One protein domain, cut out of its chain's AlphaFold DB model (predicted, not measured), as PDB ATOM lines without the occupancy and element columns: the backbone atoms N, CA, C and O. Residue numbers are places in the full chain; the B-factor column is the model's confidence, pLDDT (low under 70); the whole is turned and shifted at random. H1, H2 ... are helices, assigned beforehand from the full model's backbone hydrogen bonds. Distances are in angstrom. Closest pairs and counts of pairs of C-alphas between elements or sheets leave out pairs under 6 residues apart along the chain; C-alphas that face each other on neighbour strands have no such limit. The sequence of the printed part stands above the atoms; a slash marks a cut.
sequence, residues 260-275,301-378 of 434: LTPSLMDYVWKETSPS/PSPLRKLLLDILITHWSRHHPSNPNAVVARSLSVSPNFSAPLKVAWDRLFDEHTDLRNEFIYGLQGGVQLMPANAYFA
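This is residues 260 to 275 and 301 to 378 of the 434 residues of an uncharacterized protein of Alternaria arborescens (UniProt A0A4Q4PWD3). Four helices meet in a ring of contacts: H1 and H4 pack on H2, and H3, beside H1, meets H4 at a corner. Short H5 packs on residues 303 to 307 of H2; loop residues 334 to 340 stick out. The printed part has 94 residues, named helices H1 to H5 in chain order and no named strand: all helix, compact, radius of gyration of the C-alphas 13.9 A, spans 41 by 34 by 22 A.

Start at the hub, H2, residues 303 to 316. Its residues 304 to 308 alone touch H1, residues 262 to 272, opposite ways at a shallow tilt of 23 degrees; the closest C-alphas, Val 268 and Arg 305, are 7.0 A apart. Its residues 309 to 313 alone touch H4, residues 354 to 366, at a steep tilt of 55 degrees; the closest C-alphas are Ile 313 and Leu 364, 6.0 A. H3, residues 342 to 352, touches H1; the closest C-alphas are Pro 262 and Trp 346, 5.5 A. H3 and H4 only just touch, only at the corner, with 3 pairs of C-alphas within 8 A, the closest Phe 350 and Arg 357, 4.9 A. In H1 to H4 every O i to N i+4 pair is within hydrogen-bond range.

Find C-alpha 303 at (366.161, 320.995, 308.236); H2 runs 19.7 A from there. H1 begins at (373.178, 316.583, 324.636). H5, residues 373 to 376, ends at (369.968, 322.024, 304.788).

Residues 276 to 300 are not printed; C-alphas 275 and 301 are 13.4 A apart. H2 to H3 is a long link; pLDDT is under 70 at residues 320, 323 to 325 and 332 to 340.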
ATOM      1  N   LEU A 260     378.453 320.536 319.781       95.44
ATOM      2  CA  LEU A 260     377.206 319.802 319.904       95.44
ATOM      3  C   LEU A 260     377.167 319.097 321.262       95.44
ATOM      4  O   LEU A 260     377.993 318.222 321.541       95.44
ATOM      5  N   THR A 261     376.216 319.490 322.104       94.69
ATOM      6  CA  THR A 261     375.986 318.912 323.433       94.69
ATOM      7  C   THR A 261     374.663 318.140 323.459       94.69
ATOM      8  O   THR A 261     373.787 318.402 322.626       94.69
ATOM      9  N   PRO A 262     374.473 317.219 324.426       95.31
ATOM     10  CA  PRO A 262     373.178 316.583 324.636       95.31
ATOM     11  C   PRO A 262     372.057 317.604 324.851       95.31
ATOM     12  O   PRO A 262     371.009 317.484 324.232       95.31
ATOM     13  N   SER A 263     372.294 318.645 325.655       94.62
ATOM     14  CA  SER A 263     371.298 319.682 325.952       94.62
ATOM     15  C   SER A 263     370.885 320.476 324.712       94.62
ATOM     16  O   SER A 263     369.707 320.777 324.541       94.62
ATOM     17  N   LEU A 264     371.829 320.781 323.813       96.19
ATOM     18  CA  LEU A 264     371.520 321.446 322.546       96.19
ATOM     19  C   LEU A 264     370.642 320.569 321.645       96.19
ATOM     20  O   LEU A 264     369.661 321.049 321.077       96.19
ATOM     21  N   MET A 265     370.986 319.284 321.526       97.50
ATOM     22  CA  MET A 265     370.190 318.327 320.758       97.50
ATOM     23  C   MET A 265     368.790 318.160 321.353       97.50
ATOM     24  O   MET A 265     367.813 318.250 320.614       97.50
ATOM     25  N   ASP A 266     368.692 317.986 322.674       96.88
ATOM     26  CA  ASP A 266     367.424 317.868 323.400       96.88
ATOM     27  C   ASP A 266     366.526 319.080 323.147       96.88
ATOM     28  O   ASP A 266     365.368 318.937 322.755       96.88
ATOM     29  N   TYR A 267     367.089 320.283 323.294       96.69
ATOM     30  CA  TYR A 267     366.380 321.535 323.070       96.69
ATOM     31  C   TYR A 267     365.824 321.630 321.645       96.69
ATOM     32  O   TYR A 267     364.632 321.869 321.456       96.69
ATOM     33  N   VAL A 268     366.654 321.379 320.626       97.12
ATOM     34  CA  VAL A 268     366.202 321.421 319.228       97.12
ATOM     35  C   VAL A 268     365.141 320.361 318.962       97.12
ATOM     36  O   VAL A 268     364.158 320.656 318.278       97.12
ATOM     37  N   TRP A 269     365.294 319.148 319.495       96.38
ATOM     38  CA  TRP A 269     364.287 318.103 319.334       96.38
ATOM     39  C   TRP A 269     362.963 318.503 319.979       96.38
ATOM     40  O   TRP A 269     361.934 318.432 319.313       96.38
ATOM     41  N   LYS A 270     362.964 319.024 321.205       95.06
ATOM     42  CA  LYS A 270     361.742 319.498 321.872       95.06
ATOM     43  C   LYS A 270     361.031 320.597 321.082       95.06
ATOM     44  O   LYS A 270     359.837 320.474 320.826       95.06
ATOM     45  N   GLU A 271     361.767 321.600 320.610       94.88
ATOM     46  CA  GLU A 271     361.200 322.762 319.907       94.88
ATOM     47  C   GLU A 271     360.722 322.459 318.478       94.88
ATOM     48  O   GLU A 271     359.857 323.146 317.937       94.88
ATOM     49  N   THR A 272     361.275 321.428 317.837       94.69
ATOM     50  CA  THR A 272     360.925 321.070 316.449       94.69
ATOM     51  C   THR A 272     360.095 319.798 316.339       94.69
ATOM     52  O   THR A 272     359.747 319.387 315.228       94.69
ATOM     53  N   SER A 273     359.753 319.176 317.469       90.94
ATOM     54  CA  SER A 273     358.812 318.061 317.496       90.94
ATOM     55  C   SER A 273     357.445 318.567 317.055       90.94
ATOM     56  O   SER A 273     357.021 319.639 317.495       90.94
ATOM     57  N   PRO A 274     356.725 317.836 316.184       81.94
ATOM     58  CA  PRO A 274     355.359 318.197 315.859       81.94
ATOM     59  C   PRO A 274     354.572 318.211 317.166       81.94
ATOM     60  O   PRO A 274     354.378 317.160 317.776       81.94
ATOM     61  N   SER A 275     354.163 319.405 317.612       72.38
ATOM     62  CA  SER A 275     353.346 319.539 318.815       72.38
ATOM     63  C   SER A 275     352.183 318.562 318.675       72.38
ATOM     64  O   SER A 275     351.515 318.598 317.630       72.38
ATOM     65  N   PRO A 301     361.513 315.754 308.146       84.88
ATOM     66  CA  PRO A 301     362.233 316.189 309.330       84.88
ATOM     67  C   PRO A 301     362.656 317.651 309.184       84.88
ATOM     68  O   PRO A 301     362.939 318.133 308.083       84.88
ATOM     69  N   SER A 302     362.693 318.365 310.310       94.50
ATOM     70  CA  SER A 302     363.169 319.748 310.360       94.50
ATOM     71  C   SER A 302     364.574 319.853 309.732       94.50
ATOM     72  O   SER A 302     365.453 319.069 310.103       94.50
ATOM     73  N   PRO A 303     364.835 320.821 308.829       96.62
ATOM     74  CA  PRO A 303     366.161 320.995 308.236       96.62
ATOM     75  C   PRO A 303     367.267 321.207 309.278       96.62
ATOM     76  O   PRO A 303     368.382 320.719 309.100       96.62
ATOM     77  N   LEU A 304     366.943 321.863 310.400       97.56
ATOM     78  CA  LEU A 304     367.869 322.020 311.518       97.56
ATOM     79  C   LEU A 304     368.182 320.679 312.197       97.56
ATOM     80  O   LEU A 304     369.351 320.398 312.446       97.56
ATOM     81  N   ARG A 305     367.173 319.831 312.451       97.06
ATOM     82  CA  ARG A 305     367.400 318.479 312.999       97.06
ATOM     83  C   ARG A 305     368.318 317.676 312.096       97.06
ATOM     84  O   ARG A 305     369.291 317.103 312.572       97.06
ATOM     85  N   LYS A 306     368.027 317.684 310.790       96.94
ATOM     86  CA  LYS A 306     368.822 316.961 309.800       96.94
ATOM     87  C   LYS A 306     370.279 317.432 309.799       96.94
ATOM     88  O   LYS A 306     371.176 316.599 309.804       96.94
ATOM     89  N   LEU A 307     370.516 318.746 309.839       98.00
ATOM     90  CA  LEU A 307     371.867 319.302 309.932       98.00
ATOM     91  C   LEU A 307     372.604 318.798 311.178       98.00
ATOM     92  O   LEU A 307     373.711 318.276 311.072       98.00
ATOM     93  N   LEU A 308     371.999 318.956 312.358       97.94
ATOM     94  CA  LEU A 308     372.648 318.581 313.613       97.94
ATOM     95  C   LEU A 308     372.887 317.072 313.709       97.94
ATOM     96  O   LEU A 308     373.935 316.657 314.198       97.94
ATOM     97  N   LEU A 309     371.962 316.259 313.193       97.62
ATOM     98  CA  LEU A 309     372.112 314.811 313.117       97.62
ATOM     99  C   LEU A 309     373.256 314.399 312.182       97.62
ATOM    100  O   LEU A 309     374.107 313.607 312.582       97.62
ATOM    101  N   ASP A 310     373.311 314.943 310.964       97.69
ATOM    102  CA  ASP A 310     374.364 314.615 309.998       97.69
ATOM    103  C   ASP A 310     375.748 315.021 310.551       97.69
ATOM    104  O   ASP A 310     376.721 314.272 310.405       97.69
ATOM    105  N   ILE A 311     375.839 316.159 311.259       97.12
ATOM    106  CA  ILE A 311     377.053 316.566 311.988       97.12
ATOM    107  C   ILE A 311     377.377 315.565 313.099       97.12
ATOM    108  O   ILE A 311     378.520 315.111 313.191       97.12
ATOM    109  N   LEU A 312     376.390 315.200 313.924       97.00
ATOM    110  CA  LEU A 312     376.568 314.250 315.019       97.00
ATOM    111  C   LEU A 312     377.141 312.930 314.504       97.00
ATOM    112  O   LEU A 312     378.165 312.491 315.017       97.00
ATOM    113  N   ILE A 313     376.530 312.342 313.470       96.75
ATOM    114  CA  ILE A 313     376.954 311.084 312.840       96.75
ATOM    115  C   ILE A 313     378.378 311.211 312.289       96.75
ATOM    116  O   ILE A 313     379.254 310.424 312.652       96.75
ATOM    117  N   THR A 314     378.630 312.234 311.463       96.06
ATOM    118  CA  THR A 314     379.922 312.442 310.784       96.06
ATOM    119  C   THR A 314     381.077 312.580 311.778       96.06
ATOM    120  O   THR A 314     382.197 312.116 311.538       96.06
ATOM    121  N   HIS A 315     380.813 313.223 312.916       94.88
ATOM    122  CA  HIS A 315     381.812 313.528 313.932       94.88
ATOM    123  C   HIS A 315     381.814 312.543 315.109       94.88
ATOM    124  O   HIS A 315     382.700 312.635 315.963       94.88
ATOM    125  N   TRP A 316     380.905 311.559 315.137       93.94
ATOM    126  CA  TRP A 316     380.808 310.589 316.226       93.94
ATOM    127  C   TRP A 316     382.073 309.720 316.311       93.94
ATOM    128  O   TRP A 316     382.739 309.657 317.338       93.94
ATOM    129  N   SER A 317     382.501 309.071 315.234       88.50
ATOM    130  CA  SER A 317     383.638 308.136 315.321       88.50
ATOM    131  C   SER A 317     385.008 308.822 315.455       88.50
ATOM    132  O   SER A 317     386.000 308.164 315.755       88.50
ATOM    133  N   ARG A 318     385.090 310.151 315.289       83.62
ATOM    134  CA  ARG A 318     386.351 310.921 315.244       83.62
ATOM    135  C   ARG A 318     386.942 311.256 316.618       83.62
ATOM    136  O   ARG A 318     387.545 312.311 316.793       83.62
ATOM    137  N   HIS A 319     386.781 310.386 317.609       72.12
ATOM    138  CA  HIS A 319     387.391 310.606 318.918       72.12
ATOM    139  C   HIS A 319     388.863 310.189 318.886       72.12
ATOM    140  O   HIS A 319     389.213 309.076 319.279       72.12
ATOM    141  N   HIS A 320     389.727 311.084 318.406       69.62
ATOM    142  CA  HIS A 320     391.163 310.882 318.517       69.62
ATOM    143  C   HIS A 320     391.670 311.520 319.819       69.62
ATOM    144  O   HIS A 320     391.463 312.716 320.024       69.62
ATOM    145  N   PRO A 321     392.352 310.774 320.707       71.00
ATOM    146  CA  PRO A 321     392.813 311.304 321.993       71.00
ATOM    147  C   PRO A 321     393.804 312.471 321.852       71.00
ATOM    148  O   PRO A 321     393.901 313.293 322.754       71.00
ATOM    149  N   SER A 322     394.509 312.581 320.719       76.38
ATOM    150  CA  SER A 322     395.425 313.703 320.451       76.38
ATOM    151  C   SER A 322     394.772 314.929 319.801       76.38
ATOM    152  O   SER A 322     395.429 315.956 319.666       76.38
ATOM    153  N   ASN A 323     393.509 314.837 319.372       69.75
ATOM    154  CA  ASN A 323     392.787 315.951 318.767       69.75
ATOM    155  C   ASN A 323     391.342 315.930 319.282       69.75
ATOM    156  O   ASN A 323     390.486 315.294 318.655       69.75
ATOM    157  N   PRO A 324     391.079 316.537 320.458       65.44
ATOM    158  CA  PRO A 324     389.742 316.563 321.023       65.44
ATOM    159  C   PRO A 324     388.813 317.203 319.998       65.44
ATOM    160  O   PRO A 324     388.975 318.361 319.617       65.44
ATOM    161  N   ASN A 325     387.866 316.411 319.507       66.94
ATOM    162  CA  ASN A 325     386.923 316.863 318.507       66.94
ATOM    163  C   ASN A 325     386.079 317.998 319.103       66.94
ATOM    164  O   ASN A 325     385.166 317.744 319.884       66.94
ATOM    165  N   ALA A 326     386.378 319.239 318.717       83.06
ATOM    166  CA  ALA A 326     385.661 320.421 319.186       83.06
ATOM    167  C   ALA A 326     384.184 320.438 318.745       83.06
ATOM    168  O   ALA A 326     383.398 321.231 319.252       83.06
ATOM    169  N   VAL A 327     383.789 319.565 317.807       92.50
ATOM    170  CA  VAL A 327     382.438 319.538 317.233       92.50
ATOM    171  C   VAL A 327     381.435 318.806 318.123       92.50
ATOM    172  O   VAL A 327     380.296 319.243 318.192       92.50
ATOM    173  N   VAL A 328     381.813 317.716 318.803       93.81
ATOM    174  CA  VAL A 328     380.884 316.925 319.640       93.81
ATOM    175  C   VAL A 328     381.447 316.796 321.046       93.81
ATOM    176  O   VAL A 328     382.482 316.160 321.261       93.81
ATOM    177  N   ALA A 329     380.733 317.347 322.023       91.06
ATOM    178  CA  ALA A 329     381.128 317.267 323.418       91.06
ATOM    179  C   ALA A 329     380.903 315.839 323.944       91.06
ATOM    180  O   ALA A 329     379.774 315.351 324.000       91.06
ATOM    181  N   ARG A 330     381.985 315.152 324.335       85.94
ATOM    182  CA  ARG A 330     381.949 313.758 324.843       85.94
ATOM    183  C   ARG A 330     382.569 313.565 326.209       85.94
ATOM    184  O   ARG A 330     382.100 312.749 326.993       85.94
ATOM    185  N   SER A 331     383.631 314.310 326.470       75.19
ATOM    186  CA  SER A 331     384.378 314.244 327.710       75.19
ATOM    187  C   SER A 331     384.655 315.669 328.146       75.19
ATOM    188  O   SER A 331     385.505 316.347 327.574       75.19
ATOM    189  N   LEU A 332     383.901 316.138 329.136       67.56
ATOM    190  CA  LEU A 332     384.323 317.280 329.932       67.56
ATOM    191  C   LEU A 332     385.194 316.702 331.037       67.56
ATOM    192  O   LEU A 332     384.720 316.303 332.098       67.56
ATOM    193  N   SER A 333     386.477 316.561 330.723       55.59
ATOM    194  CA  SER A 333     387.476 316.300 331.744       55.59
ATOM    195  C   SER A 333     387.457 317.487 332.714       55.59
ATOM    196  O   SER A 333     387.496 318.636 332.282       55.59
ATOM    197  N   VAL A 334     387.449 317.205 334.017       50.00
ATOM    198  CA  VAL A 334     387.818 318.141 335.096       50.00
ATOM    199  C   VAL A 334     386.731 319.039 335.722       50.00
ATOM    200  O   VAL A 334     387.014 320.178 336.077       50.00
ATOM    201  N   SER A 335     385.527 318.542 336.034       50.06
ATOM    202  CA  SER A 335     384.843 319.109 337.217       50.06
ATOM    203  C   SER A 335     384.091 318.072 338.050       50.06
ATOM    204  O   SER A 335     383.207 317.396 337.528       50.06
ATOM    205  N   PRO A 336     384.410 317.953 339.353       56.00
ATOM    206  CA  PRO A 336     383.796 316.982 340.258       56.00
ATOM    207  C   PRO A 336     382.342 317.310 340.652       56.00
ATOM    208  O   PRO A 336     381.736 316.534 341.384       56.00
ATOM    209  N   ASN A 337     381.765 318.424 340.180       58.12
ATOM    210  CA  ASN A 337     380.515 318.973 340.724       58.12
ATOM    211  C   ASN A 337     379.265 318.823 339.826       58.12
ATOM    212  O   ASN A 337     378.237 319.412 340.151       58.12
ATOM    213  N   PHE A 338     379.305 318.067 338.720       53.69
ATOM    214  CA  PHE A 338     378.128 317.866 337.849       53.69
ATOM    215  C   PHE A 338     377.556 316.440 337.893       53.69
ATOM    216  O   PHE A 338     378.284 315.453 337.975       53.69
ATOM    217  N   SER A 339     376.218 316.355 337.834       56.03
ATOM    218  CA  SER A 339     375.400 315.226 338.305       56.03
ATOM    219  C   SER A 339     375.259 314.025 337.361       56.03
ATOM    220  O   SER A 339     374.495 313.114 337.665       56.03
ATOM    221  N   ALA A 340     375.961 313.980 336.231       65.19
ATOM    222  CA  ALA A 340     376.094 312.768 335.426       65.19
ATOM    223  C   ALA A 340     377.276 312.921 334.454       65.19
ATOM    224  O   ALA A 340     377.438 313.995 333.867       65.19
ATOM    225  N   PRO A 341     378.088 311.875 334.221       84.19
ATOM    226  CA  PRO A 341     379.053 311.877 333.129       84.19
ATOM    227  C   PRO A 341     378.353 312.210 331.804       84.19
ATOM    228  O   PRO A 341     377.270 311.695 331.541       84.19
ATOM    229  N   LEU A 342     378.968 313.023 330.939       86.81
ATOM    230  CA  LEU A 342     378.361 313.461 329.668       86.81
ATOM    231  C   LEU A 342     377.904 312.286 328.780       86.81
ATOM    232  O   LEU A 342     376.935 312.402 328.038       86.81
ATOM    233  N   LYS A 343     378.560 311.128 328.916       89.38
ATOM    234  CA  LYS A 343     378.120 309.857 328.329       89.38
ATOM    235  C   LYS A 343     376.694 309.476 328.755       89.38
ATOM    236  O   LYS A 343     375.868 309.209 327.897       89.38
ATOM    237  N   VAL A 344     376.396 309.525 330.053       91.50
ATOM    238  CA  VAL A 344     375.061 309.235 330.601       91.50
ATOM    239  C   VAL A 344     374.030 310.246 330.091       91.50
ATOM    240  O   VAL A 344     372.886 309.880 329.845       91.50
ATOM    241  N   ALA A 345     374.423 311.507 329.882       92.31
ATOM    242  CA  ALA A 345     373.540 312.513 329.290       92.31
ATOM    243  C   ALA A 345     373.216 312.220 327.811       92.31
ATOM    244  O   ALA A 345     372.069 312.385 327.405       92.31
ATOM    245  N   TRP A 346     374.188 311.748 327.020       95.06
ATOM    246  CA  TRP A 346     373.936 311.259 325.657       95.06
ATOM    247  C   TRP A 346     373.030 310.025 325.648       95.06
ATOM    248  O   TRP A 346     372.086 309.984 324.865       95.06
ATOM    249  N   ASP A 347     373.283 309.050 326.524       95.62
ATOM    250  CA  ASP A 347     372.453 307.844 326.630       95.62
ATOM    251  C   ASP A 347     371.000 308.222 326.973       95.62
ATOM    252  O   ASP A 347     370.073 307.829 326.268       95.62
ATOM    253  N   ARG A 348     370.810 309.106 327.964       96.06
ATOM    254  CA  ARG A 348     369.492 309.644 328.329       96.06
ATOM    255  C   ARG A 348     368.811 310.372 327.169       96.06
ATOM    256  O   ARG A 348     367.619 310.173 326.969       96.06
ATOM    257  N   LEU A 349     369.538 311.199 326.415       96.38
ATOM    258  CA  LEU A 349     368.996 311.890 325.240       96.38
ATOM    259  C   LEU A 349     368.460 310.890 324.205       96.38
ATOM    260  O   LEU A 349     367.365 311.080 323.679       96.38
ATOM    261  N   PHE A 350     369.222 309.836 323.904       97.62
ATOM    262  CA  PHE A 350     368.811 308.812 322.943       97.62
ATOM    263  C   PHE A 350     367.648 307.951 323.449       97.62
ATOM    264  O   PHE A 350     366.851 307.472 322.643       97.62
ATOM    265  N   ASP A 351     367.543 307.746 324.760       97.25
ATOM    266  CA  ASP A 351     366.402 307.056 325.361       97.25
ATOM    267  C   ASP A 351     365.137 307.940 325.370       97.25
ATOM    268  O   ASP A 351     364.040 307.433 325.140       97.25
ATOM    269  N   GLU A 352     365.276 309.256 325.579       96.81
ATOM    270  CA  GLU A 352     364.169 310.227 325.547       96.81
ATOM    271  C   GLU A 352     363.639 310.450 324.117       96.81
ATOM    272  O   GLU A 352     362.427 310.452 323.897       96.81
ATOM    273  N   HIS A 353     364.534 310.564 323.128       96.56
ATOM    274  CA  HIS A 353     364.196 310.791 321.716       96.56
ATOM    275  C   HIS A 353     364.492 309.548 320.873       96.56
ATOM    276  O   HIS A 353     365.524 309.433 320.207       96.56
ATOM    277  N   THR A 354     363.572 308.582 320.899       96.06
ATOM    278  CA  THR A 354     363.739 307.310 320.167       96.06
ATOM    279  C   THR A 354     363.867 307.486 318.648       96.06
ATOM    280  O   THR A 354     364.568 306.708 318.000       96.06
ATOM    281  N   ASP A 355     363.249 308.521 318.070       95.44
ATOM    282  CA  ASP A 355     363.406 308.904 316.663       95.44
ATOM    283  C   ASP A 355     364.848 309.333 316.366       95.44
ATOM    284  O   ASP A 355     365.463 308.791 315.448       95.44
ATOM    285  N   LEU A 356     365.420 310.211 317.201       96.44
ATOM    286  CA  LEU A 356     366.826 310.611 317.114       96.44
ATOM    287  C   LEU A 356     367.749 309.394 317.177       96.44
ATOM    288  O   LEU A 356     368.653 309.269 316.355       96.44
ATOM    289  N   ARG A 357     367.527 308.483 318.134       97.44
ATOM    290  CA  ARG A 357     368.346 307.272 318.286       97.44
ATOM    291  C   ARG A 357     368.306 306.396 317.039       97.44
ATOM    292  O   ARG A 357     369.355 305.943 316.582       97.44
ATOM    293  N   ASN A 358     367.115 306.162 316.495       97.19
ATOM    294  CA  ASN A 358     366.941 305.339 315.304       97.19
ATOM    295  C   ASN A 358     367.634 305.971 314.094       97.19
ATOM    296  O   ASN A 358     368.446 305.312 313.447       97.19
ATOM    297  N   GLU A 359     367.377 307.253 313.819       96.25
ATOM    298  CA  GLU A 359     368.008 307.961 312.699       96.25
ATOM    299  C   GLU A 359     369.532 308.037 312.852       96.25
ATOM    300  O   GLU A 359     370.265 307.885 311.877       96.25
ATOM    301  N   PHE A 360     370.024 308.189 314.082       97.44
ATOM    302  CA  PHE A 360     371.446 308.167 314.391       97.44
ATOM    303  C   PHE A 360     372.091 306.801 314.099       97.44
ATOM    304  O   PHE A 360     373.122 306.743 313.427       97.44
ATOM    305  N   ILE A 361     371.476 305.695 314.536       97.12
ATOM    306  CA  ILE A 361     371.969 304.333 314.262       97.12
ATOM    307  C   ILE A 361     371.945 304.038 312.759       97.12
ATOM    308  O   ILE A 361     372.950 303.580 312.212       97.12
ATOM    309  N   TYR A 362     370.833 304.331 312.080       97.06
ATOM    310  CA  TYR A 362     370.731 304.141 310.631       97.06
ATOM    311  C   TYR A 362     371.740 305.002 309.880       97.06
ATOM    312  O   TYR A 362     372.346 304.541 308.917       97.06
ATOM    313  N   GLY A 363     371.964 306.231 310.336       96.38
ATOM    314  CA  GLY A 363     372.934 307.132 309.740       96.38
ATOM    315  C   GLY A 363     374.379 306.649 309.885       96.38
ATOM    316  O   GLY A 363     375.152 306.741 308.930       96.38
ATOM    317  N   LEU A 364     374.730 306.067 311.039       96.38
ATOM    318  CA  LEU A 364     376.028 305.416 311.248       96.38
ATOM    319  C   LEU A 364     376.217 304.204 310.328       96.38
ATOM    320  O   LEU A 364     377.292 304.038 309.758       96.38
ATOM    321  N   GLN A 365     375.185 303.372 310.167       96.50
ATOM    322  CA  GLN A 365     375.227 302.194 309.289       96.50
ATOM    323  C   GLN A 365     375.266 302.576 307.804       96.50
ATOM    324  O   GLN A 365     375.952 301.933 307.016       96.50
ATOM    325  N   GLY A 366     374.542 303.632 307.429       95.19
ATOM    326  CA  GLY A 366     374.446 304.125 306.057       95.19
ATOM    327  C   GLY A 366     375.626 304.986 305.608       95.19
ATOM    328  O   GLY A 366     375.669 305.371 304.442       95.19
ATOM    329  N   GLY A 367     376.566 305.311 306.503       94.12
ATOM    330  CA  GLY A 367     377.721 306.147 306.174       94.12
ATOM    331  C   GLY A 367     377.332 307.567 305.764       94.12
ATOM    332  O   GLY A 367     377.890 308.104 304.806       94.12
ATOM    333  N   VAL A 368     376.356 308.166 306.459       95.88
ATOM    334  CA  VAL A 368     375.885 309.530 306.171       95.88
ATOM    335  C   VAL A 368     377.056 310.509 306.184       95.88
ATOM    336  O   VAL A 368     377.873 310.522 307.105       95.88
ATOM    337  N   GLN A 369     377.115 311.343 305.147       95.88
ATOM    338  CA  GLN A 369     378.108 312.399 305.007       95.88
ATOM    339  C   GLN A 369     377.461 313.760 305.228       95.88
ATOM    340  O   GLN A 369     376.332 314.005 304.797       95.88
ATOM    341  N   LEU A 370     378.208 314.658 305.868       97.00
ATOM    342  CA  LEU A 370     377.827 316.056 305.992       97.00
ATOM    343  C   LEU A 370     377.774 316.712 304.604       97.00
ATOM    344  O   LEU A 370     378.774 316.765 303.886       97.00
ATOM    345  N   MET A 371     376.601 317.219 304.242       97.62
ATOM    346  CA  MET A 371     376.358 317.901 302.971       97.62
ATOM    347  C   MET A 371     376.762 319.384 303.057       97.62
ATOM    348  O   MET A 371     376.935 319.916 304.153       97.62
ATOM    349  N   PRO A 372     376.901 320.109 301.932       97.94
ATOM    350  CA  PRO A 372     377.074 321.560 301.983       97.94
ATOM    351  C   PRO A 372     375.869 322.256 302.645       97.94
ATOM    352  O   PRO A 372     374.740 321.775 302.569       97.94
ATOM    353  N   ALA A 373     376.094 323.424 303.259       96.81
ATOM    354  CA  ALA A 373     375.084 324.141 304.053       96.81
ATOM    355  C   ALA A 373     373.747 324.378 303.319       96.81
ATOM    356  O   ALA A 373     372.680 324.294 303.925       96.81
ATOM    357  N   ASN A 374     373.792 324.626 302.006       97.25
ATOM    358  CA  ASN A 374     372.604 324.844 301.178       97.25
ATOM    359  C   ASN A 374     371.699 323.605 301.053       97.25
ATOM    360  O   ASN A 374     370.509 323.757 300.787       97.25
ATOM    361  N   ALA A 375     372.220 322.396 301.279       97.31
ATOM    362  CA  ALA A 375     371.422 321.170 301.312       97.31
ATOM    363  C   ALA A 375     370.500 321.091 302.543       97.31
ATOM    364  O   ALA A 375     369.546 320.316 302.550       97.31
ATOM    365  N   TYR A 376     370.765 321.912 303.563       97.50
ATOM    366  CA  TYR A 376     369.968 322.024 304.788       97.50
ATOM    367  C   TYR A 376     369.069 323.260 304.795       97.50
ATOM    368  O   TYR A 376     368.481 323.599 305.822       97.50
ATOM    369  N   PHE A 377     368.973 323.976 303.674       97.38
ATOM    370  CA  PHE A 377     368.085 325.123 303.589       97.38
ATOM    371  C   PHE A 377     366.634 324.663 303.636       97.38
ATOM    372  O   PHE A 377     366.225 323.712 302.969       97.38
ATOM    373  N   ALA A 378     365.846 325.374 304.435       95.19
ATOM    374  CA  ALA A 378     364.414 325.229 304.423       95.19
ATOM    375  C   ALA A 378     363.903 325.618 303.032       95.19
ATOM    376  O   ALA A 378     364.262 326.662 302.471       95.19
TER     377      ALA A 378